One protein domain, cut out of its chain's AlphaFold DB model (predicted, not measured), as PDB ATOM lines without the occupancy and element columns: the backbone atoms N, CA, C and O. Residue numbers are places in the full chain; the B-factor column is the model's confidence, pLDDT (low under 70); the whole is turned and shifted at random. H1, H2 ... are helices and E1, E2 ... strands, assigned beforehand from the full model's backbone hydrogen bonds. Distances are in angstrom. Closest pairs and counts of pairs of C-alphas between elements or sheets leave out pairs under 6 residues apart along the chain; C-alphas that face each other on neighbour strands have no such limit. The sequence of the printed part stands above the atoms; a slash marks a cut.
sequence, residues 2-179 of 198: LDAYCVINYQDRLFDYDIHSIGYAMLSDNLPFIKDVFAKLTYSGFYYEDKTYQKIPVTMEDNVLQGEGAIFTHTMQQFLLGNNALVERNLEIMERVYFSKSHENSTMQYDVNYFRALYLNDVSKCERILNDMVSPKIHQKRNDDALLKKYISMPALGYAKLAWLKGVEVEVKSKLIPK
ATOM      1  N   LEU A   2      98.590  84.790  17.727       85.38
ATOM      2  CA  LEU A   2      98.027  84.209  16.498       85.38
ATOM      3  C   LEU A   2      96.825  85.004  15.957       85.38
ATOM      4  O   LEU A   2      96.867  85.409  14.808       85.38
ATOM      5  N   ASP A   3      95.832  85.332  16.786       87.31
ATOM      6  CA  ASP A   3      94.655  86.112  16.354       87.31
ATOM      7  C   ASP A   3      95.053  87.453  15.728       87.31
ATOM      8  O   ASP A   3      94.614  87.812  14.640       87.31
ATOM      9  N   ALA A   4      95.975  88.166  16.385       91.62
ATOM     10  CA  ALA A   4      96.541  89.404  15.862       91.62
ATOM     11  C   ALA A   4      97.254  89.182  14.523       91.62
ATOM     12  O   ALA A   4      97.062  89.961  13.596       91.62
ATOM     13  N   TYR A   5      98.048  88.114  14.406       93.00
ATOM     14  CA  TYR A   5      98.696  87.750  13.151       93.00
ATOM     15  C   TYR A   5      97.667  87.471  12.045       93.00
ATOM     16  O   TYR A   5      97.833  87.982  10.939       93.00
ATOM     17  N   CYS A   6      96.588  86.739  12.336       92.25
ATOM     18  CA  CYS A   6      95.539  86.427  11.369       92.25
ATOM     19  C   CYS A   6      94.799  87.682  10.890       92.25
ATOM     20  O   CYS A   6      94.644  87.894   9.687       92.25
ATOM     21  N   VAL A   7      94.407  88.558  11.816       93.75
ATOM     22  CA  VAL A   7      93.723  89.816  11.489       93.75
ATOM     23  C   VAL A   7      94.635  90.742  10.679       93.75
ATOM     24  O   VAL A   7      94.234  91.231   9.624       93.75
ATOM     25  N   ILE A   8      95.882  90.945  11.117       94.31
ATOM     26  CA  ILE A   8      96.817  91.874  10.464       94.31
ATOM     27  C   ILE A   8      97.174  91.403   9.050       94.31
ATOM     28  O   ILE A   8      97.147  92.203   8.116       94.31
ATOM     29  N   ASN A   9      97.500  90.119   8.880       95.19
ATOM     30  CA  ASN A   9      98.047  89.622   7.616       95.19
ATOM     31  C   ASN A   9      96.978  89.133   6.635       95.19
ATOM     32  O   ASN A   9      97.217  89.158   5.430       95.19
ATOM     33  N   TYR A  10      95.811  88.703   7.125       94.12
ATOM     34  CA  TYR A  10      94.780  88.083   6.285       94.12
ATOM     35  C   TYR A  10      93.408  88.748   6.384       94.12
ATOM     36  O   TYR A  10      92.483  88.287   5.720       94.12
ATOM     37  N   GLN A  11      93.263  89.827   7.165       93.25
ATOM     38  CA  GLN A  11      91.968  90.477   7.411       93.25
ATOM     39  C   GLN A  11      90.916  89.482   7.925       93.25
ATOM     40  O   GLN A  11      89.740  89.554   7.564       93.25
ATOM     41  N   ASP A  12      91.365  88.524   8.742       91.25
ATOM     42  CA  ASP A  12      90.496  87.506   9.316       91.25
ATOM     43  C   ASP A  12      89.382  88.161  10.140       91.25
ATOM     44  O   ASP A  12      89.601  89.107  10.900       91.25
ATOM     45  N   ARG A  13      88.175  87.629   9.981       92.44
ATOM     46  CA  ARG A  13      86.948  88.101  10.616       92.44
ATOM     47  C   ARG A  13      86.668  87.380  11.930       92.44
ATOM     48  O   ARG A  13      85.521  87.320  12.353       92.44
ATOM     49  N   LEU A  14      87.689  86.811  12.573       91.62
ATOM     50  CA  LEU A  14      87.532  85.956  13.754       91.62
ATOM     51  C   LEU A  14      86.687  86.575  14.872       91.62
ATOM     52  O   LEU A  14      85.941  85.866  15.537       91.62
ATOM     53  N   PHE A  15      86.711  87.900  15.032       92.81
ATOM     54  CA  PHE A  15      85.892  88.583  16.035       92.81
ATOM     55  C   PHE A  15      84.380  88.506  15.777       92.81
ATOM     56  O   PHE A  15      83.613  88.734  16.706       92.81
ATOM     57  N   ASP A  16      83.941  88.162  14.564       91.25
ATOM     58  CA  ASP A  16      82.524  87.955  14.252       91.25
ATOM     59  C   ASP A  16      81.946  86.695  14.892       91.25
ATOM     60  O   ASP A  16      80.743  86.633  15.141       91.25
ATOM     61  N   TYR A  17      82.781  85.682  15.123       88.06
ATOM     62  CA  TYR A  17      82.318  84.344  15.488       88.06
ATOM     63  C   TYR A  17      83.051  83.728  16.684       88.06
ATOM     64  O   TYR A  17      82.499  82.835  17.322       88.06
ATOM     65  N   ASP A  18      84.250  84.204  17.028       84.56
ATOM     66  CA  ASP A  18      85.036  83.706  18.155       84.56
ATOM     67  C   ASP A  18      85.123  84.732  19.291       84.56
ATOM     68  O   ASP A  18      86.059  85.530  19.403       84.56
ATOM     69  N   ILE A  19      84.143  84.670  20.192       82.81
ATOM     70  CA  ILE A  19      84.128  85.480  21.412       82.81
ATOM     71  C   ILE A  19      85.195  85.035  22.430       82.81
ATOM     72  O   ILE A  19      85.508  85.788  23.351       82.81
ATOM     73  N   HIS A  20      85.785  83.840  22.293       81.62
ATOM     74  CA  HIS A  20      86.826  83.364  23.211       81.62
ATOM     75  C   HIS A  20      88.158  84.091  23.005       81.62
ATOM     76  O   HIS A  20      88.916  84.234  23.968       81.62
ATOM     77  N   SER A  21      88.398  84.637  21.806       80.81
ATOM     78  CA  SER A  21      89.541  85.513  21.495       80.81
ATOM     79  C   SER A  21      89.718  86.659  22.509       80.81
ATOM     80  O   SER A  21      90.839  86.992  22.904       80.81
ATOM     81  N   ILE A  22      88.607  87.197  23.028       84.69
ATOM     82  CA  ILE A  22      88.555  88.179  24.122       84.69
ATOM     83  C   ILE A  22      89.267  87.637  25.370       84.69
ATOM     84  O   ILE A  22      90.167  88.276  25.914       84.69
ATOM     85  N   GLY A  23      88.872  86.445  25.823       85.25
ATOM     86  CA  GLY A  23      89.426  85.816  27.019       85.25
ATOM     87  C   GLY A  23      90.920  85.538  26.876       85.25
ATOM     88  O   GLY A  23      91.696  85.891  27.764       85.25
ATOM     89  N   TYR A  24      91.348  85.003  25.730       88.31
ATOM     90  CA  TYR A  24      92.765  84.732  25.472       88.31
ATOM     91  C   TYR A  24      93.620  86.001  25.474       88.31
ATOM     92  O   TYR A  24      94.715  85.999  26.039       88.31
ATOM     93  N   ALA A  25      93.124  87.097  24.894       91.00
ATOM     94  CA  ALA A  25      93.822  88.375  24.934       91.00
ATOM     95  C   ALA A  25      93.950  88.920  26.363       91.00
ATOM     96  O   ALA A  25      95.019  89.407  26.729       91.00
ATOM     97  N   MET A  26      92.900  88.808  27.186       91.88
ATOM     98  CA  MET A  26      92.939  89.277  28.576       91.88
ATOM     99  C   MET A  26      93.863  88.466  29.461       91.88
ATOM    100  O   MET A  26      94.457  89.035  30.363       91.88
ATOM    101  N   LEU A  27      94.057  87.178  29.193       89.88
ATOM    102  CA  LEU A  27      94.980  86.352  29.972       89.88
ATOM    103  C   LEU A  27      96.464  86.673  29.741       89.88
ATOM    104  O   LEU A  27      97.307  86.173  30.481       89.88
ATOM    105  N   SER A  28      96.793  87.527  28.773       90.19
ATOM    106  CA  SER A  28      98.157  88.002  28.553       90.19
ATOM    107  C   SER A  28      98.591  89.015  29.621       90.19
ATOM    108  O   SER A  28      97.860  89.943  29.947       90.19
ATOM    109  N   ASP A  29      99.835  88.909  30.086       91.44
ATOM    110  CA  ASP A  29     100.478  89.944  30.916       91.44
ATOM    111  C   ASP A  29     101.312  90.934  30.085       91.44
ATOM    112  O   ASP A  29     101.853  91.915  30.598       91.44
ATOM    113  N   ASN A  30     101.401  90.718  28.768       91.88
ATOM    114  CA  ASN A  30     102.052  91.636  27.837       91.88
ATOM    115  C   ASN A  30     101.156  92.864  27.589       91.88
ATOM    116  O   ASN A  30     100.349  92.889  26.656       91.88
ATOM    117  N   LEU A  31     101.297  93.883  28.444       91.69
ATOM    118  CA  LEU A  31     100.555  95.144  28.340       91.69
ATOM    119  C   LEU A  31     100.735  95.862  26.996       91.69
ATOM    120  O   LEU A  31      99.712  96.290  26.458       91.69
ATOM    121  N   PRO A  32     101.955  95.986  26.429       92.75
ATOM    122  CA  PRO A  32     102.122  96.542  25.088       92.75
ATOM    123  C   PRO A  32     101.267  95.818  24.045       92.75
ATOM    124  O   PRO A  32     100.550  96.453  23.281       92.75
ATOM    125  N   PHE A  33     101.248  94.481  24.050       93.06
ATOM    126  CA  PHE A  33     100.392  93.733  23.129       93.06
ATOM    127  C   PHE A  33      98.905  94.042  23.347       93.06
ATOM    128  O   PHE A  33      98.189  94.307  22.383       93.06
ATOM    129  N   ILE A  34      98.432  94.042  24.596       94.00
ATOM    130  CA  ILE A  34      97.018  94.303  24.897       94.00
ATOM    131  C   ILE A  34      96.608  95.711  24.450       94.00
ATOM    132  O   ILE A  34      95.604  95.863  23.755       94.00
ATOM    133  N   LYS A  35      97.375  96.734  24.842       92.31
ATOM    134  CA  LYS A  35      97.012  98.146  24.658       92.31
ATOM    135  C   LYS A  35      97.330  98.678  23.264       92.31
ATOM    136  O   LYS A  35      96.573  99.493  22.739       92.31
ATOM    137  N   ASP A  36      98.424  98.226  22.659       94.12
ATOM    138  CA  ASP A  36      98.903  98.783  21.394       94.12
ATOM    139  C   ASP A  36      98.604  97.923  20.176       94.12
ATOM    140  O   ASP A  36      98.580  98.464  19.072       94.12
ATOM    141  N   VAL A  37      98.331  96.630  20.369       95.44
ATOM    142  CA  VAL A  37      97.986  95.713  19.279       95.44
ATOM    143  C   VAL A  37      96.528  95.297  19.388       95.44
ATOM    144  O   VAL A  37      95.709  95.773  18.608       95.44
ATOM    145  N   PHE A  38      96.175  94.458  20.368       95.38
ATOM    146  CA  PHE A  38      94.841  93.861  20.474       95.38
ATOM    147  C   PHE A  38      93.729  94.912  20.523       95.38
ATOM    148  O   PHE A  38      92.766  94.809  19.767       95.38
ATOM    149  N   ALA A  39      93.889  95.955  21.344       96.06
ATOM    150  CA  ALA A  39      92.912  97.034  21.482       96.06
ATOM    151  C   ALA A  39      92.664  97.837  20.188       96.06
ATOM    152  O   ALA A  39      91.688  98.574  20.115       96.06
ATOM    153  N   LYS A  40      93.533  97.711  19.177       96.25
ATOM    154  CA  LYS A  40      93.458  98.448  17.905       96.25
ATOM    155  C   LYS A  40      93.210  97.536  16.697       96.25
ATOM    156  O   LYS A  40      93.160  98.031  15.574       96.25
ATOM    157  N   LEU A  41      93.083  96.221  16.903       96.00
ATOM    158  CA  LEU A  41      92.816  95.282  15.816       96.00
ATOM    159  C   LEU A  41      91.449  95.562  15.191       96.00
ATOM    160  O   LEU A  41      90.442  95.645  15.887       96.00
ATOM    161  N   THR A  42      91.437  95.646  13.868       96.44
ATOM    162  CA  THR A  42      90.245  95.761  13.031       96.44
ATOM    163  C   THR A  42      90.492  95.008  11.728       96.44
ATOM    164  O   THR A  42      91.647  94.760  11.369       96.44
ATOM    165  N   TYR A  43      89.425  94.647  11.024       95.50
ATOM    166  CA  TYR A  43      89.505  93.983   9.729       95.50
ATOM    167  C   TYR A  43      88.610  94.669   8.694       95.50
ATOM    168  O   TYR A  43      87.600  95.311   9.002       95.50
ATOM    169  N   SER A  44      88.979  94.460   7.436       95.19
ATOM    170  CA  SER A  44      88.209  94.781   6.243       95.19
ATOM    171  C   SER A  44      88.172  93.545   5.348       95.19
ATOM    172  O   SER A  44      89.187  93.092   4.823       95.19
ATOM    173  N   GLY A  45      86.993  92.950   5.219       89.62
ATOM    174  CA  GLY A  45      86.782  91.702   4.505       89.62
ATOM    175  C   GLY A  45      85.634  91.805   3.514       89.62
ATOM    176  O   GLY A  45      85.241  92.877   3.053       89.62
ATOM    177  N   PHE A  46      85.094  90.646   3.163       89.81
ATOM    178  CA  PHE A  46      83.888  90.537   2.362       89.81
ATOM    179  C   PHE A  46      83.151  89.244   2.703       89.81
ATOM    180  O   PHE A  46      83.723  88.323   3.287       89.81
ATOM    181  N   TYR A  47      81.885  89.169   2.322       86.31
ATOM    182  CA  TYR A  47      81.151  87.914   2.200       86.31
ATOM    183  C   TYR A  47      80.508  87.839   0.817       86.31
ATOM    184  O   TYR A  47      80.448  88.832   0.089       86.31
ATOM    185  N   TYR A  48      80.075  86.644   0.435       88.00
ATOM    186  CA  TYR A  48      79.268  86.451  -0.761       88.00
ATOM    187  C   TYR A  48      77.809  86.374  -0.345       88.00
ATOM    188  O   TYR A  48      77.472  85.609   0.552       88.00
ATOM    189  N   GLU A  49      76.951  87.177  -0.966       90.88
ATOM    190  CA  GLU A  49      75.515  87.056  -0.743       90.88
ATOM    191  C   GLU A  49      75.009  85.726  -1.324       90.88
ATOM    192  O   GLU A  49      75.220  85.447  -2.503       90.88
ATOM    193  N   ASP A  50      74.291  84.933  -0.527       89.06
ATOM    194  CA  ASP A  50      73.879  83.567  -0.886       89.06
ATOM    195  C   ASP A  50      73.057  83.465  -2.183       89.06
ATOM    196  O   ASP A  50      73.039  82.424  -2.838       89.06
ATOM    197  N   LYS A  51      72.338  84.533  -2.553       91.69
ATOM    198  CA  LYS A  51      71.432  84.534  -3.713       91.69
ATOM    199  C   LYS A  51      72.113  84.981  -4.998       91.69
ATOM    200  O   LYS A  51      71.904  84.371  -6.043       91.69
ATOM    201  N   THR A  52      72.875  86.068  -4.939       93.06
ATOM    202  CA  THR A  52      73.484  86.677  -6.129       93.06
ATOM    203  C   THR A  52      74.943  86.274  -6.312       93.06
ATOM    204  O   THR A  52      75.507  86.533  -7.373       93.06
ATOM    205  N   TYR A  53      75.564  85.664  -5.294       91.38
ATOM    206  CA  TYR A  53      77.011  85.457  -5.192       91.38
ATOM    207  C   TYR A  53      77.802  86.756  -5.383       91.38
ATOM    208  O   TYR A  53      78.977  86.744  -5.759       91.38
ATOM    209  N   GLN A  54      77.166  87.902  -5.121       94.38
ATOM    210  CA  GLN A  54      77.835  89.182  -5.171       94.38
ATOM    211  C   GLN A  54      78.750  89.313  -3.959       94.38
ATOM    212  O   GLN A  54      78.365  89.040  -2.822       94.38
ATOM    213  N   LYS A  55      79.981  89.753  -4.219       93.31
ATOM    214  CA  LYS A  55      80.947  90.093  -3.181       93.31
ATOM    215  C   LYS A  55      80.526  91.399  -2.508       93.31
ATOM    216  O   LYS A  55      80.584  92.455  -3.135       93.31
ATOM    217  N   ILE A  56      80.142  91.319  -1.239       91.31
ATOM    218  CA  ILE A  56      79.765  92.464  -0.413       91.31
ATOM    219  C   ILE A  56      80.924  92.781   0.537       91.31
ATOM    220  O   ILE A  56      81.308  91.908   1.322       91.31
ATOM    221  N   PRO A  57      81.531  93.981   0.460       93.62
ATOM    222  CA  PRO A  57      82.553  94.387   1.415       93.62
ATOM    223  C   PRO A  57      81.939  94.534   2.808       93.62
ATOM    224  O   PRO A  57      80.801  94.971   2.946       93.62
ATOM    225  N   VAL A  58      82.706  94.177   3.833       93.31
ATOM    226  CA  VAL A  58      82.287  94.322   5.229       93.31
ATOM    227  C   VAL A  58      83.487  94.672   6.090       93.31
ATOM    228  O   VAL A  58      84.557  94.075   5.962       93.31
ATOM    229  N   THR A  59      83.317  95.642   6.971       96.44
ATOM    230  CA  THR A  59      84.304  96.002   7.987       96.44
ATOM    231  C   THR A  59      83.858  95.520   9.360       96.44
ATOM    232  O   THR A  59      82.688  95.204   9.580       96.44
ATOM    233  N   MET A  60      84.788  95.495  10.313       96.50
ATOM    234  CA  MET A  60      84.437  95.263  11.715       96.50
ATOM    235  C   MET A  60      83.406  96.273  12.226       96.50
ATOM    236  O   MET A  60      82.470  95.889  12.921       96.50
ATOM    237  N   GLU A  61      83.536  97.545  11.843       97.44
ATOM    238  CA  GLU A  61      82.613  98.598  12.271       97.44
ATOM    239  C   GLU A  61      81.199  98.388  11.709       97.44
ATOM    240  O   GLU A  61      80.228  98.596  12.429       97.44
ATOM    241  N   ASP A  62      81.055  97.892  10.474       96.62
ATOM    242  CA  ASP A  62      79.735  97.569   9.912       96.62
ATOM    243  C   ASP A  62      79.005  96.516  10.759       96.62
ATOM    244  O   ASP A  62      77.806  96.646  11.018       96.62
ATOM    245  N   ASN A  63      79.728  95.495  11.230       95.69
ATOM    246  CA  ASN A  63      79.179  94.446  12.093       95.69
ATOM    247  C   ASN A  63      78.887  94.968  13.505       95.69
ATOM    248  O   ASN A  63      77.839  94.669  14.078       95.69
ATOM    249  N   VAL A  64      79.766  95.815  14.048       97.69
ATOM    250  CA  VAL A  64      79.551  96.511  15.327       97.69
ATOM    251  C   VAL A  64      78.272  97.347  15.285       97.69
ATOM    252  O   VAL A  64      77.449  97.248  16.192       97.69
ATOM    253  N   LEU A  65      78.060  98.143  14.234       97.88
ATOM    254  CA  LEU A  65      76.884  99.011  14.103       97.88
ATOM    255  C   LEU A  65      75.576  98.222  13.928       97.88
ATOM    256  O   LEU A  65      74.513  98.689  14.348       97.88
ATOM    257  N   GLN A  66      75.658  97.018  13.362       95.75
ATOM    258  CA  GLN A  66      74.539  96.075  13.268       95.75
ATOM    259  C   GLN A  66      74.272  95.324  14.583       95.75
ATOM    260  O   GLN A  66      73.181  94.789  14.767       95.75
ATOM    261  N   GLY A  67      75.214  95.346  15.531       95.19
ATOM    262  CA  GLY A  67      75.125  94.594  16.783       95.19
ATOM    263  C   GLY A  67      75.446  93.108  16.633       95.19
ATOM    264  O   GLY A  67      74.996  92.310  17.451       95.19
ATOM    265  N   GLU A  68      76.210  92.753  15.600       93.31
ATOM    266  CA  GLU A  68      76.715  91.401  15.354       93.31
ATOM    267  C   GLU A  68      77.900  91.063  16.276       93.31
ATOM    268  O   GLU A  68      78.414  91.924  16.992       93.31
ATOM    269  N   GLY A  69      78.365  89.808  16.248       90.88
ATOM    270  CA  GLY A  69      79.330  89.246  17.211       90.88
ATOM    271  C   GLY A  69      80.569  90.107  17.510       90.88
ATOM    272  O   GLY A  69      80.960  90.228  18.676       90.88
ATOM    273  N   ALA A  70      81.121  90.800  16.506       95.50
ATOM    274  CA  ALA A  70      82.272  91.694  16.669       95.50
ATOM    275  C   ALA A  70      82.068  92.802  17.718       95.50
ATOM    276  O   ALA A  70      83.048  93.299  18.282       95.50
ATOM    277  N   ILE A  71      80.819  93.175  18.029       97.62
ATOM    278  CA  ILE A  71      80.498  94.213  19.012       97.62
ATOM    279  C   ILE A  71      81.035  93.892  20.414       97.62
ATOM    280  O   ILE A  71      81.448  94.813  21.124       97.62
ATOM    281  N   PHE A  72      81.106  92.619  20.820       97.00
ATOM    282  CA  PHE A  72      81.657  92.239  22.128       97.00
ATOM    283  C   PHE A  72      83.158  92.504  22.211       97.00
ATOM    284  O   PHE A  72      83.613  93.178  23.140       97.00
ATOM    285  N   THR A  73      83.917  92.040  21.215       96.25
ATOM    286  CA  THR A  73      85.362  92.284  21.150       96.25
ATOM    287  C   THR A  73      85.640  93.771  21.036       96.25
ATOM    288  O   THR A  73      86.429  94.302  21.817       96.25
ATOM    289  N   HIS A  74      84.923  94.461  20.144       97.62
ATOM    290  CA  HIS A  74      85.053  95.900  19.970       97.62
ATOM    291  C   HIS A  74      84.814  96.655  21.279       97.62
ATOM    292  O   HIS A  74      85.589  97.528  21.650       97.62
ATOM    293  N   THR A  75      83.784  96.292  22.040       98.12
ATOM    294  CA  THR A  75      83.478  96.947  23.320       98.12
ATOM    295  C   THR A  75      84.603  96.764  24.330       98.12
ATOM    296  O   THR A  75      84.998  97.730  24.984       98.12
ATOM    297  N   MET A  76      85.193  95.569  24.408       96.62
ATOM    298  CA  MET A  76      86.358  95.359  25.261       96.62
ATOM    299  C   MET A  76      87.583  96.150  24.787       96.62
ATOM    300  O   MET A  76      88.269  96.758  25.606       96.62
ATOM    301  N   GLN A  77      87.837  96.205  23.479       97.31
ATOM    302  CA  GLN A  77      88.890  97.049  22.910       97.31
ATOM    303  C   GLN A  77      88.698  98.518  23.315       97.31
ATOM    304  O   GLN A  77      89.633  99.147  23.807       97.31
ATOM    305  N   GLN A  78      87.474  99.049  23.226       98.31
ATOM    306  CA  GLN A  78      87.188 100.432  23.616       98.31
ATOM    307  C   GLN A  78      87.332 100.678  25.124       98.31
ATOM    308  O   GLN A  78      87.801 101.745  25.527       98.31
ATOM    309  N   PHE A  79      87.039  99.683  25.967       98.00
ATOM    310  CA  PHE A  79      87.359  99.752  27.393       98.00
ATOM    311  C   PHE A  79      88.860  99.889  27.664       98.00
ATOM    312  O   PHE A  79      89.229 100.638  28.577       98.00
ATOM    313  N   LEU A  80      89.698  99.179  26.898       96.81
ATOM    314  CA  LEU A  80      91.164  99.212  26.997       96.81
ATOM    315  C   LEU A  80      91.742 100.528  26.466       96.81
ATOM    316  O   LEU A  80      92.697 101.046  27.042       96.81
ATOM    317  N   LEU A  81      91.148 101.082  25.404       97.25
ATOM    318  CA  LEU A  81      91.517 102.389  24.849       97.25
ATOM    319  C   LEU A  81      90.999 103.571  25.686       97.25
ATOM    320  O   LEU A  81      91.411 104.704  25.456       97.25
ATOM    321  N   GLY A  82      90.090 103.332  26.636       97.19
ATOM    322  CA  GLY A  82      89.459 104.389  27.431       97.19
ATOM    323  C   GLY A  82      88.464 105.245  26.640       97.19
ATOM    324  O   GLY A  82      88.178 106.377  27.027       97.19
ATOM    325  N   ASN A  83      87.929 104.728  25.531       98.12
ATOM    326  CA  ASN A  83      87.003 105.459  24.678       98.12
ATOM    327  C   ASN A  83      85.555 105.300  25.164       98.12
ATOM    328  O   ASN A  83      84.782 104.501  24.634       98.12
ATOM    329  N   ASN A  84      85.191 106.074  26.188       98.06
ATOM    330  CA  ASN A  84      83.872 105.984  26.820       98.06
ATOM    331  C   ASN A  84      82.713 106.234  25.844       98.06
ATOM    332  O   ASN A  84      81.697 105.557  25.950       98.06
ATOM    333  N   ALA A  85      82.876 107.134  24.868       98.62
ATOM    334  CA  ALA A  85      81.834 107.424  23.882       98.62
ATOM    335  C   ALA A  85      81.515 106.199  23.006       98.62
ATOM    336  O   ALA A  85      80.351 105.896  22.754       98.62
ATOM    337  N   LEU A  86      82.539 105.457  22.568       98.56
ATOM    338  CA  LEU A  86      82.317 104.234  21.792       98.56
ATOM    339  C   LEU A  86      81.843 103.063  22.657       98.56
ATOM    340  O   LEU A  86      81.048 102.257  22.180       98.56
ATOM    341  N   VAL A  87      82.284 102.971  23.918       98.75
ATOM    342  CA  VAL A  87      81.731 101.991  24.869       98.75
ATOM    343  C   VAL A  87      80.231 102.222  25.050       98.75
ATOM    344  O   VAL A  87      79.454 101.283  24.904       98.75
ATOM    345  N   GLU A  88      79.816 103.461  25.312       98.81
ATOM    346  CA  GLU A  88      78.411 103.823  25.501       98.81
ATOM    347  C   GLU A  88      77.565 103.505  24.267       98.81
ATOM    348  O   GLU A  88      76.571 102.790  24.379       98.81
ATOM    349  N   ARG A  89      78.019 103.920  23.078       98.75
ATOM    350  CA  ARG A  89      77.366 103.585  21.805       98.75
ATOM    351  C   ARG A  89      77.173 102.078  21.638       98.75
ATOM    352  O   ARG A  89      76.093 101.623  21.269       98.75
ATOM    353  N   ASN A  90      78.224 101.290  21.873       98.81
ATOM    354  CA  ASN A  90      78.129  99.843  21.711       98.81
ATOM    355  C   ASN A  90      77.159  99.235  22.733       98.81
ATOM    356  O   ASN A  90      76.393  98.347  22.372       98.81
ATOM    357  N   LEU A  91      77.151  99.722  23.979       98.81
ATOM    358  CA  LEU A  91      76.209  99.274  25.006       98.81
ATOM    359  C   LEU A  91      74.756  99.544  24.605       98.81
ATOM    360  O   LEU A  91      73.922  98.660  24.761       98.81
ATOM    361  N   GLU A  92      74.451 100.713  24.042       98.69
ATOM    362  CA  GLU A  92      73.104 101.028  23.546       98.69
ATOM    363  C   GLU A  92      72.664 100.081  22.419       98.69
ATOM    364  O   GLU A  92      71.531  99.591  22.407       98.69
ATOM    365  N   ILE A  93      73.570  99.776  21.482       98.69
ATOM    366  CA  ILE A  93      73.309  98.814  20.403       98.69
ATOM    367  C   ILE A  93      73.093  97.412  20.986       98.69
ATOM    368  O   ILE A  93      72.096  96.761  20.663       98.69
ATOM    369  N   MET A  94      73.990  96.959  21.863       98.31
ATOM    370  CA  MET A  94      73.902  95.661  22.530       98.31
ATOM    371  C   MET A  94      72.598  95.516  23.312       98.31
ATOM    372  O   MET A  94      71.954  94.473  23.238       98.31
ATOM    373  N   GLU A  95      72.181  96.546  24.048       97.88
ATOM    374  CA  GLU A  95      70.943  96.517  24.822       97.88
ATOM    375  C   GLU A  95      69.723  96.379  23.916       97.88
ATOM    376  O   GLU A  95      68.883  95.505  24.135       97.88
ATOM    377  N   ARG A  96      69.670  97.167  22.837       97.69
ATOM    378  CA  ARG A  96      68.610  97.066  21.828       97.69
ATOM    379  C   ARG A  96      68.537  95.671  21.202       97.69
ATOM    380  O   ARG A  96      67.438  95.182  20.957       97.69
ATOM    381  N   VAL A  97      69.677  95.037  20.923       96.75
ATOM    382  CA  VAL A  97      69.735  93.730  20.246       96.75
ATOM    383  C   VAL A  97      69.455  92.582  21.217       96.75
ATOM    384  O   VAL A  97      68.532  91.795  20.991       96.75
ATOM    385  N   TYR A  98      70.206  92.489  22.315       96.25
ATOM    386  CA  TYR A  98      70.242  91.312  23.191       96.25
ATOM    387  C   TYR A  98      69.180  91.304  24.296       96.25
ATOM    388  O   TYR A  98      68.937  90.246  24.878       96.25
ATOM    389  N   PHE A  99      68.496  92.425  24.543       96.62
ATOM    390  CA  PHE A  99      67.281  92.465  25.373       96.62
ATOM    391  C   PHE A  99      65.996  92.541  24.543       96.62
ATOM    392  O   PHE A  99      64.904  92.684  25.091       96.62
ATOM    393  N   SER A 100      66.095  92.420  23.217       96.38
ATOM    394  CA  SER A 100      64.909  92.274  22.381       96.38
ATOM    395  C   SER A 100      64.243  90.909  22.590       96.38
ATOM    396  O   SER A 100      64.851  89.952  23.077       96.38
ATOM    397  N   LYS A 101      62.984  90.792  22.161       95.19
ATOM    398  CA  LYS A 101      62.194  89.559  22.290       95.19
ATOM    399  C   LYS A 101      62.858  88.339  21.637       95.19
ATOM    400  O   LYS A 101      62.719  87.232  22.146       95.19
ATOM    401  N   SER A 102      63.600  88.516  20.540       94.38
ATOM    402  CA  SER A 102      64.307  87.404  19.886       94.38
ATOM    403  C   SER A 102      65.460  86.850  20.727       94.38
ATOM    404  O   SER A 102      65.920  85.740  20.474       94.38
ATOM    405  N   HIS A 103      65.902  87.592  21.745       93.44
ATOM    406  CA  HIS A 103      67.028  87.252  22.605       93.44
ATOM    407  C   HIS A 103      66.650  87.166  24.090       93.44
ATOM    408  O   HIS A 103      67.547  87.157  24.924       93.44
ATOM    409  N   GLU A 104      65.363  87.045  24.437       88.75
ATOM    410  CA  GLU A 104      64.846  87.099  25.820       88.75
ATOM    411  C   GLU A 104      65.567  86.155  26.805       88.75
ATOM    412  O   GLU A 104      65.699  86.471  27.981       88.75
ATOM    413  N   ASN A 105      66.103  85.030  26.320       89.44
ATOM    414  CA  ASN A 105      66.841  84.046  27.123       89.44
ATOM    415  C   ASN A 105      68.310  83.886  26.699       89.44
ATOM    416  O   ASN A 105      68.943  82.860  26.978       89.44
ATOM    417  N   SER A 106      68.845  84.864  25.970       94.31
ATOM    418  CA  SER A 106      70.214  84.812  25.486       94.31
ATOM    419  C   SER A 106      71.186  84.892  26.651       94.31
ATOM    420  O   SER A 106      71.149  85.811  27.467       94.31
ATOM    421  N   THR A 107      72.135  83.959  26.685       94.38
ATOM    422  CA  THR A 107      73.240  84.044  27.643       94.38
ATOM    423  C   THR A 107      74.156  85.241  27.366       94.38
ATOM    424  O   THR A 107      74.961  85.571  28.226       94.38
ATOM    425  N   MET A 108      74.027  85.909  26.211       94.38
ATOM    426  CA  MET A 108      74.762  87.139  25.892       94.38
ATOM    427  C   MET A 108      74.350  88.327  26.765       94.38
ATOM    428  O   MET A 108      75.114  89.271  26.938       94.38
ATOM    429  N   GLN A 109      73.162  88.278  27.377       97.06
ATOM    430  CA  GLN A 109      72.716  89.323  28.298       97.06
ATOM    431  C   GLN A 109      73.629  89.451  29.527       97.06
ATOM    432  O   GLN A 109      73.698  90.531  30.110       97.06
ATOM    433  N   TYR A 110      74.344  88.392  29.928       97.44
ATOM    434  CA  TYR A 110      75.323  88.473  31.016       97.44
ATOM    435  C   TYR A 110      76.507  89.368  30.635       97.44
ATOM    436  O   TYR A 110      76.905  90.211  31.433       97.44
ATOM    437  N   ASP A 111      77.012  89.243  29.410       96.62
ATOM    438  CA  ASP A 111      78.116  90.046  28.884       96.62
ATOM    439  C   ASP A 111      77.706  91.524  28.768       96.62
ATOM    440  O   ASP A 111      78.417  92.406  29.247       96.62
ATOM    441  N   VAL A 112      76.507  91.797  28.233       98.06
ATOM    442  CA  VAL A 112      75.975  93.170  28.127       98.06
ATOM    443  C   VAL A 112      75.777  93.797  29.508       98.06
ATOM    444  O   VAL A 112      76.232  94.915  29.759       98.06
ATOM    445  N   ASN A 113      75.150  93.068  30.439       98.56
ATOM    446  CA  ASN A 113      74.972  93.537  31.813       98.56
ATOM    447  C   ASN A 113      76.313  93.787  32.508       98.56
ATOM    448  O   ASN A 113      76.425  94.749  33.273       98.56
ATOM    449  N   TYR A 114      77.310  92.931  32.264       98.56
ATOM    450  CA  TYR A 114      78.644  93.077  32.831       98.56
ATOM    451  C   TYR A 114      79.321  94.341  32.305       98.56
ATOM    452  O   TYR A 114      79.750  95.179  33.096       98.56
ATOM    453  N   PHE A 115      79.355  94.532  30.984       98.50
ATOM    454  CA  PHE A 115      79.934  95.729  30.382       98.50
ATOM    455  C   PHE A 115      79.227  97.002  30.850       98.50
ATOM    456  O   PHE A 115      79.898  97.978  31.181       98.50
ATOM    457  N   ARG A 116      77.894  96.997  30.980       98.75
ATOM    458  CA  ARG A 116      77.160  98.144  31.537       98.75
ATOM    459  C   ARG A 116      77.539  98.408  32.998       98.75
ATOM    460  O   ARG A 116      77.736  99.562  33.366       98.75
ATOM    461  N   ALA A 117      77.653  97.370  33.826       98.69
ATOM    462  CA  ALA A 117      78.076  97.515  35.220       98.69
ATOM    463  C   ALA A 117      79.503  98.074  35.328       98.69
ATOM    464  O   ALA A 117      79.737  98.998  36.106       98.69
ATOM    465  N   LEU A 118      80.427  97.575  34.502       98.56
ATOM    466  CA  LEU A 118      81.809  98.046  34.456       98.56
ATOM    467  C   LEU A 118      81.900  99.501  33.979       98.56
ATOM    468  O   LEU A 118      82.632 100.288  34.570       98.56
ATOM    469  N   TYR A 119      81.130  99.882  32.955       98.56
ATOM    470  CA  TYR A 119      81.039 101.267  32.473       98.56
ATOM    471  C   TYR A 119      80.575 102.237  33.570       98.56
ATOM    472  O   TYR A 119      81.115 103.332  33.703       98.56
ATOM    473  N   LEU A 120      79.617 101.810  34.396       98.06
ATOM    474  CA  LEU A 120      79.101 102.587  35.526       98.06
ATOM    475  C   LEU A 120      79.979 102.501  36.789       98.06
ATOM    476  O   LEU A 120      79.638 103.112  37.798       98.06
ATOM    477  N   ASN A 121      81.092 101.758  36.750       96.88
ATOM    478  CA  ASN A 121      81.934 101.436  37.909       96.88
ATOM    479  C   ASN A 121      81.157 100.787  39.079       96.88
ATOM    480  O   ASN A 121      81.520 100.947  40.245       96.88
ATOM    481  N   ASP A 122      80.092 100.033  38.787       98.25
ATOM    482  CA  ASP A 122      79.313  99.291  39.786       98.25
ATOM    483  C   ASP A 122      79.989  97.942  40.081       98.25
ATOM    484  O   ASP A 122      79.661  96.902  39.498       98.25
ATOM    485  N   VAL A 123      80.975  97.977  40.982       98.12
ATOM    486  CA  VAL A 123      81.800  96.818  41.370       98.12
ATOM    487  C   VAL A 123      80.939  95.672  41.895       98.12
ATOM    488  O   VAL A 123      81.066  94.538  41.434       98.12
ATOM    489  N   SER A 124      79.994  95.964  42.792       98.25
ATOM    490  CA  SER A 124      79.117  94.942  43.369       98.25
ATOM    491  C   SER A 124      78.243  94.271  42.308       98.25
ATOM    492  O   SER A 124      77.989  93.067  42.373       98.25
ATOM    493  N   LYS A 125      77.768  95.013  41.300       98.44
ATOM    494  CA  LYS A 125      77.039  94.417  40.175       98.44
ATOM    495  C   LYS A 125      77.951  93.599  39.267       98.44
ATOM    496  O   LYS A 125      77.525  92.515  38.871       98.44
ATOM    497  N   CYS A 126      79.177  94.050  39.002       98.62
ATOM    498  CA  CYS A 126      80.172  93.259  38.273       98.62
ATOM    499  C   CYS A 126      80.399  91.902  38.952       98.62
ATOM    500  O   CYS A 126      80.269  90.863  38.309       98.62
ATOM    501  N   GLU A 127      80.655  91.892  40.261       98.56
ATOM    502  CA  GLU A 127      80.884  90.668  41.036       98.56
ATOM    503  C   GLU A 127      79.675  89.733  41.031       98.56
ATOM    504  O   GLU A 127      79.829  88.527  40.841       98.56
ATOM    505  N   ARG A 128      78.455  90.263  41.200       98.50
ATOM    506  CA  ARG A 128      77.228  89.452  41.112       98.50
ATOM    507  C   ARG A 128      77.099  88.771  39.752       98.50
ATOM    508  O   ARG A 128      76.886  87.566  39.701       98.50
ATOM    509  N   ILE A 129      77.293  89.518  38.666       98.56
ATOM    510  CA  ILE A 129      77.189  88.975  37.306       98.56
ATOM    511  C   ILE A 129      78.267  87.917  37.061       98.56
ATOM    512  O   ILE A 129      77.969  86.855  36.523       98.56
ATOM    513  N   LEU A 130      79.503  88.154  37.506       98.44
ATOM    514  CA  LEU A 130      80.572  87.161  37.402       98.44
ATOM    515  C   LEU A 130      80.244  85.881  38.185       98.44
ATOM    516  O   LEU A 130      80.480  84.787  37.672       98.44
ATOM    517  N   ASN A 131      79.654  85.994  39.381       98.31
ATOM    518  CA  ASN A 131      79.164  84.841  40.146       98.31
ATOM    519  C   ASN A 131      78.065  84.072  39.388       98.31
ATOM    520  O   ASN A 131      78.084  82.839  39.357       98.31
ATOM    521  N   ASP A 132      77.148  84.773  38.718       97.94
ATOM    522  CA  ASP A 132      76.122  84.132  37.890       97.94
ATOM    523  C   ASP A 132      76.732  83.415  36.675       97.94
ATOM    524  O   ASP A 132      76.335  82.292  36.350       97.94
ATOM    525  N   MET A 133      77.738  84.019  36.032       97.44
ATOM    526  CA  MET A 133      78.433  83.445  34.874       97.44
ATOM    527  C   MET A 133      79.206  82.163  35.209       97.44
ATOM    528  O   MET A 133      79.327  81.285  34.354       97.44
ATOM    529  N   VAL A 134      79.704  82.024  36.441       97.75
ATOM    530  CA  VAL A 134      80.373  80.796  36.916       97.75
ATOM    531  C   VAL A 134      79.410  79.780  37.531       97.75
ATOM    532  O   VAL A 134      79.840  78.695  37.929       97.75
ATOM    533  N   SER A 135      78.109  80.080  37.600       97.31
ATOM    534  CA  SER A 135      77.114  79.096  38.027       97.31
ATOM    535  C   SER A 135      77.112  77.889  37.076       97.31
ATOM    536  O   SER A 135      77.280  78.069  35.865       97.31
ATOM    537  N   PRO A 136      76.858  76.652  37.553       96.12
ATOM    538  CA  PRO A 136      76.929  75.459  36.704       96.12
ATOM    539  C   PRO A 136      76.080  75.552  35.428       96.12
ATOM    540  O   PRO A 136      76.492  75.083  34.369       96.12
ATOM    541  N   LYS A 137      74.907  76.191  35.517       95.00
ATOM    542  CA  LYS A 137      73.973  76.357  34.398       95.00
ATOM    543  C   LYS A 137      74.530  77.266  33.302       95.00
ATOM    544  O   LYS A 137      74.365  76.950  32.126       95.00
ATOM    545  N   ILE A 138      75.125  78.400  33.672       96.25
ATOM    546  CA  ILE A 138      75.639  79.373  32.701       96.25
ATOM    547  C   ILE A 138      77.015  78.949  32.207       96.25
ATOM    548  O   ILE A 138      77.241  78.921  30.998       96.25
ATOM    549  N   HIS A 139      77.880  78.504  33.119       96.50
ATOM    550  CA  HIS A 139      79.223  78.028  32.811       96.50
ATOM    551  C   HIS A 139      79.226  76.958  31.716       96.50
ATOM    552  O   HIS A 139      79.951  77.094  30.733       96.50
ATOM    553  N   GLN A 140      78.353  75.949  31.827       94.50
ATOM    554  CA  GLN A 140      78.253  74.868  30.838       94.50
ATOM    555  C   GLN A 140      77.755  75.324  29.462       94.50
ATOM    556  O   GLN A 140      78.040  74.668  28.467       94.50
ATOM    557  N   LYS A 141      76.995  76.423  29.387       93.69
ATOM    558  CA  LYS A 141      76.501  76.973  28.115       93.69
ATOM    559  C   LYS A 141      77.508  77.894  27.435       93.69
ATOM    560  O   LYS A 141      77.443  78.063  26.226       93.69
ATOM    561  N   ARG A 142      78.370  78.540  28.223       92.06
ATOM    562  CA  ARG A 142      79.304  79.580  27.767       92.06
ATOM    563  C   ARG A 142      80.718  79.079  27.514       92.06
ATOM    564  O   ARG A 142      81.533  79.840  27.011       92.06
ATOM    565  N   ASN A 143      81.008  77.841  27.899       93.25
ATOM    566  CA  ASN A 143      82.320  77.235  27.755       93.25
ATOM    567  C   ASN A 143      82.142  75.851  27.133       93.25
ATOM    568  O   ASN A 143      81.637  74.922  27.768       93.25
ATOM    569  N   ASP A 144      82.542  75.722  25.879       90.44
ATOM    570  CA  ASP A 144      82.406  74.510  25.083       90.44
ATOM    571  C   ASP A 144      83.656  73.622  25.164       90.44
ATOM    572  O   ASP A 144      83.503  72.399  25.288       90.44
ATOM    573  N   ASP A 145      84.857  74.215  25.237       90.94
ATOM    574  CA  ASP A 145      86.136  73.503  25.344       90.94
ATOM    575  C   ASP A 145      86.115  72.445  26.458       90.94
ATOM    576  O   ASP A 145      85.909  72.730  27.642       90.94
ATOM    577  N   ALA A 146      86.326  71.185  26.074       90.44
ATOM    578  CA  ALA A 146      86.160  70.032  26.949       90.44
ATOM    579  C   ALA A 146      87.142  69.997  28.133       90.44
ATOM    580  O   ALA A 146      86.827  69.393  29.167       90.44
ATOM    581  N   LEU A 147      88.321  70.602  27.986       92.06
ATOM    582  CA  LEU A 147      89.373  70.605  28.993       92.06
ATOM    583  C   LEU A 147      89.378  71.917  29.775       92.06
ATOM    584  O   LEU A 147      89.285  71.881  31.001       92.06
ATOM    585  N   LEU A 148      89.440  73.057  29.086       90.69
ATOM    586  CA  LEU A 148      89.558  74.380  29.699       90.69
ATOM    587  C   LEU A 148      88.382  74.678  30.627       90.69
ATOM    588  O   LEU A 148      88.602  75.147  31.745       90.69
ATOM    589  N   LYS A 149      87.153  74.299  30.250       94.12
ATOM    590  CA  LYS A 149      85.969  74.541  31.091       94.12
ATOM    591  C   LYS A 149      86.001  73.827  32.444       94.12
ATOM    592  O   LYS A 149      85.199  74.142  33.317       94.12
ATOM    593  N   LYS A 150      86.889  72.848  32.649       95.12
ATOM    594  CA  LYS A 150      87.068  72.199  33.959       95.12
ATOM    595  C   LYS A 150      87.827  73.087  34.948       95.12
ATOM    596  O   LYS A 150      87.710  72.873  36.151       95.12
ATOM    597  N   TYR A 151      88.596  74.047  34.441       95.19
ATOM    598  CA  TYR A 151      89.529  74.849  35.227       95.19
ATOM    599  C   TYR A 151      89.174  76.329  35.233       95.19
ATOM    600  O   TYR A 151      89.371  76.984  36.248       95.19
ATOM    601  N   ILE A 152      88.630  76.849  34.132       95.56
ATOM    602  CA  ILE A 152      88.328  78.272  33.981       95.56
ATOM    603  C   ILE A 152      86.994  78.493  33.271       95.56
ATOM    604  O   ILE A 152      86.589  77.701  32.422       95.56
ATOM    605  N   SER A 153      86.317  79.589  33.613       95.62
ATOM    606  CA  SER A 153      85.231  80.151  32.805       95.62
ATOM    607  C   SER A 153      85.816  81.274  31.961       95.62
ATOM    608  O   SER A 153      86.116  82.342  32.491       95.62
ATOM    609  N   MET A 154      86.028  81.027  30.668       93.94
ATOM    610  CA  MET A 154      86.795  81.921  29.801       93.94
ATOM    611  C   MET A 154      86.203  83.338  29.731       93.94
ATOM    612  O   MET A 154      86.954  84.289  29.959       93.94
ATOM    613  N   PRO A 155      84.881  83.526  29.524       94.06
ATOM    614  CA  PRO A 155      84.305  84.868  29.513       94.06
ATOM    615  C   PRO A 155      84.420  85.554  30.880       94.06
ATOM    616  O   PRO A 155      84.891  86.683  30.967       94.06
ATOM    617  N   ALA A 156      84.064  84.858  31.966       96.38
ATOM    618  CA  ALA A 156      84.059  85.449  33.305       96.38
ATOM    619  C   ALA A 156      85.474  85.814  33.790       96.38
ATOM    620  O   ALA A 156      85.673  86.872  34.383       96.38
ATOM    621  N   LEU A 157      86.469  84.971  33.507       96.88
ATOM    622  CA  LEU A 157      87.866  85.231  33.842       96.88
ATOM    623  C   LEU A 157      88.436  86.398  33.023       96.88
ATOM    624  O   LEU A 157      89.072  87.283  33.594       96.88
ATOM    625  N   GLY A 158      88.165  86.444  31.713       96.06
ATOM    626  CA  GLY A 158      88.566  87.568  30.863       96.06
ATOM    627  C   GLY A 158      87.961  88.895  31.328       96.06
ATOM    628  O   GLY A 158      88.654  89.906  31.396       96.06
ATOM    629  N   TYR A 159      86.693  88.879  31.735       97.44
ATOM    630  CA  TYR A 159      85.988  90.042  32.274       97.44
ATOM    631  C   TYR A 159      86.545  90.495  33.622       97.44
ATOM    632  O   TYR A 159      86.864  91.671  33.782       97.44
ATOM    633  N   ALA A 160      86.773  89.575  34.560       97.44
ATOM    634  CA  ALA A 160      87.438  89.906  35.817       97.44
ATOM    635  C   ALA A 160      88.808  90.572  35.582       97.44
ATOM    636  O   ALA A 160      89.106  91.599  36.192       97.44
ATOM    637  N   LYS A 161      89.603  90.050  34.639       96.62
ATOM    638  CA  LYS A 161      90.903  90.632  34.279       96.62
ATOM    639  C   LYS A 161      90.780  92.000  33.599       96.62
ATOM    640  O   LYS A 161      91.570  92.894  33.893       96.62
ATOM    641  N   LEU A 162      89.764  92.211  32.760       96.62
ATOM    642  CA  LEU A 162      89.456  93.529  32.195       96.62
ATOM    643  C   LEU A 162      89.178  94.564  33.295       96.62
ATOM    644  O   LEU A 162      89.708  95.671  33.226       96.62
ATOM    645  N   ALA A 163      88.376  94.224  34.309       97.00
ATOM    646  CA  ALA A 163      88.119  95.128  35.431       97.00
ATOM    647  C   ALA A 163      89.419  95.504  36.159       97.00
ATOM    648  O   ALA A 163      89.677  96.689  36.373       97.00
ATOM    649  N   TRP A 164      90.288  94.527  36.430       96.56
ATOM    650  CA  TRP A 164      91.583  94.762  37.075       96.56
ATOM    651  C   TRP A 164      92.505  95.646  36.227       96.56
ATOM    652  O   TRP A 164      93.106  96.587  36.741       96.56
ATOM    653  N   LEU A 165      92.547  95.431  34.908       94.88
ATOM    654  CA  LEU A 165      93.260  96.301  33.961       94.88
ATOM    655  C   LEU A 165      92.758  97.753  33.977       94.88
ATOM    656  O   LEU A 165      93.508  98.667  33.627       94.88
ATOM    657  N   LYS A 166      91.504  97.973  34.387       94.00
ATOM    658  CA  LYS A 166      90.895  99.298  34.571       94.00
ATOM    659  C   LYS A 166      91.022  99.843  35.998       94.00
ATOM    660  O   LYS A 166      90.476 100.906  36.273       94.00
ATOM    661  N   GLY A 167      91.735  99.150  36.885       93.81
ATOM    662  CA  GLY A 167      91.898  99.543  38.286       93.81
ATOM    663  C   GLY A 167      90.702  99.198  39.178       93.81
ATOM    664  O   GLY A 167      90.591  99.741  40.273       93.81
ATOM    665  N   VAL A 168      89.803  98.321  38.721       94.88
ATOM    666  CA  VAL A 168      88.662  97.821  39.494       94.88
ATOM    667  C   VAL A 168      88.933  96.377  39.911       94.88
ATOM    668  O   VAL A 168      88.768  95.440  39.128       94.88
ATOM    669  N   GLU A 169      89.346  96.188  41.160       94.81
ATOM    670  CA  GLU A 169      89.611  94.862  41.721       94.81
ATOM    671  C   GLU A 169      88.305  94.181  42.150       94.81
ATOM    672  O   GLU A 169      87.839  94.336  43.274       94.81
ATOM    673  N   VAL A 170      87.694  93.434  41.231       96.56
ATOM    674  CA  VAL A 170      86.534  92.581  41.537       96.56
ATOM    675  C   VAL A 170      86.961  91.316  42.283       96.56
ATOM    676  O   VAL A 170      87.959  90.684  41.918       96.56
ATOM    677  N   GLU A 171      86.173  90.895  43.273       95.12
ATOM    678  CA  GLU A 171      86.390  89.670  44.040       95.12
ATOM    679  C   GLU A 171      85.300  88.619  43.782       95.12
ATOM    680  O   GLU A 171      84.127  88.780  44.117       95.12
ATOM    681  N   VAL A 172      85.697  87.469  43.225       94.75
ATOM    682  CA  VAL A 172      84.789  86.346  42.951       94.75
ATOM    683  C   VAL A 172      85.348  85.067  43.558       94.75
ATOM    684  O   VAL A 172      86.445  84.625  43.223       94.75
ATOM    685  N   LYS A 173      84.585  84.433  44.453       93.25
ATOM    686  CA  LYS A 173      84.991  83.195  45.136       93.25
ATOM    687  C   LYS A 173      84.637  81.967  44.296       93.25
ATOM    688  O   LYS A 173      83.740  81.206  44.647       93.25
ATOM    689  N   SER A 174      85.343  81.767  43.185       96.38
ATOM    690  CA  SER A 174      85.150  80.607  42.309       96.38
ATOM    691  C   SER A 174      86.475  80.028  41.832       96.38
ATOM    692  O   SER A 174      87.345  80.755  41.372       96.38
ATOM    693  N   LYS A 175      86.598  78.694  41.850       96.56
ATOM    694  CA  LYS A 175      87.758  77.992  41.272       96.56
ATOM    695  C   LYS A 175      87.898  78.221  39.762       96.56
ATOM    696  O   LYS A 175      88.979  78.028  39.231       96.56
ATOM    697  N   LEU A 176      86.812  78.625  39.097       97.25
ATOM    698  CA  LEU A 176      86.768  78.918  37.661       97.25
ATOM    699  C   LEU A 176      87.306  80.316  37.310       97.25
ATOM    700  O   LEU A 176      87.419  80.639  36.128       97.25
ATOM    701  N   ILE A 177      87.616  81.144  38.313       97.12
ATOM    702  CA  ILE A 177      88.297  82.435  38.158       97.12
ATOM    703  C   ILE A 177      89.498  82.427  39.116       97.12
ATOM    704  O   ILE A 177      89.386  82.913  40.242       97.12
ATOM    705  N   PRO A 178      90.633  81.821  38.721       95.44
ATOM    706  CA  PRO A 178      91.825  81.787  39.561       95.44
ATOM    707  C   PRO A 178      92.327  83.212  39.822       95.44
ATOM    708  O   PRO A 178      92.666  83.931  38.879       95.44
ATOM    709  N   LYS A 179      92.361  83.632  41.094       94.38
ATOM    710  CA  LYS A 179      92.749  85.002  41.486       94.38
ATOM    711  C   LYS A 179      94.188  85.309  41.074       94.38
ATOM    712  O   LYS A 179      94.504  86.450  40.766       94.38
TER     713      LYS A 179
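AT A GLANCE: This is residues 2 to 179 of the 198 residues of the protein "Immunity protein 49" of Williamwhitmania taraxaci (UniProt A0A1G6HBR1). Five helices, H5, H6, H7, H8 and H10, stand side by side in an up-and-down bundle, each running against the one before it in the chain, and a two-strand hairpin of E1 and E2 lies far from it at one end of the longest axis. H4 lies between that hairpin and the bundle, H2 packs along H10, H3 packs on H5, H1 is near H2 and H3, and H9 lies crosswise near the ends of H8 and H10. The printed part has 178 residues with ten named helices and two named strands, in the order H1 H2 H3 E1 E2 H4 H5 H6 H7 H8 H9 H10; the class is mostly helix and the sheet, E1 - E2, is antiparallel. The whole is compact, with a radius of gyration of the C-alphas of 16.2 A and spans of 52 by 40 by 37 A.

IN THESE COORDINATES: The sheet has E1, residues 44 to 48, 14.1 A long, and E2, residues 55 to 59, 13.1 A long; C-alpha 44 is at (88.209, 94.781, 6.243). H4, residues 60 to 66, follows E2 with no residue between. Then come H5, residues 70 to 81, 16.3 A; H6, residues 84 to 98, the longest helix at 20.4 A; H7, residues 108 to 119, 16.8 A; and H8, residues 123 to 133, 15.2 A. H9 is residues 136 to 142, and H10 is residues 154 to 165, 16.3 A, ending at C-alpha 165 at (93.260, 96.301, 33.961). Before the sheet stand H1, residues 2 to 10, beginning at C-alpha 2 at (98.027, 84.209, 16.498); H2, residues 20 to 26; and H3, residues 31 to 40, 13.0 A.

HOW THE PARTS SIT: E1 and E2 form a hairpin, antiparallel at 147 degrees; N 45 and O 58 are 2.8 A apart and N 47 and O 56 are 3.0 A apart, within hydrogen-bond range. H4 touches H5 only at the corner, closest at the C-alphas of Val 64 and Ile 71, 4.4 A. H5 is the hub, touching five helices. H5 and H6 form a helical hairpin at a shallow tilt of 23 degrees, with the C-alphas of Thr 75 and Val 87 closest at 5.6 A. H6 and H7 form the next, with Tyr 98 and Gln 109 closest at 6.0 A between C-alphas, and H7 and H8 another, with the C-alphas of Ala 117 and Cys 126 closest at 5.6 A. H8 touches H10, opposite ways at a shallow tilt of 16 degrees, the C-alphas of Leu 130 and Ala 156 being closest at 5.6 A. H2 touches H10 at a shallow tilt of 28 degrees, the same way, with the C-alphas of Gly 23 and Gly 158 closest at 4.3 A. H3 touches H5 at a steep tilt of 47 degrees, with the C-alphas of Ala 39 and Gln 77 closest at 4.3 A; H5 does so with residues 76 to 81 alone. H1 is close to but not clearly touching H3, the C-alphas of Ala 4 and Phe 38 being closest at 6.6 A. H9 is close to but not clearly touching H8, about perpendicular at 88 degrees, with the C-alphas of Met 133 and His 139 closest at 5.9 A. Every O i to N i+4 pair is within hydrogen-bond range in H1, H2, H4, H5, H6, H7, H8 and H10; in H3 it is 3 of 6 and in H9 2 of 3.

THE WHOLE: The two C-alphas farthest apart are those of Thr 52 and Lys 173, 52.7 A. The printed part has no cut, and the link from H9 to H10, 11 residues, is long. Residues 100 to 105 stand free, and residues 166 to 179 hold no named element. The mean pLDDT of the printed part is 94.7, and no printed residue of this model is under 70.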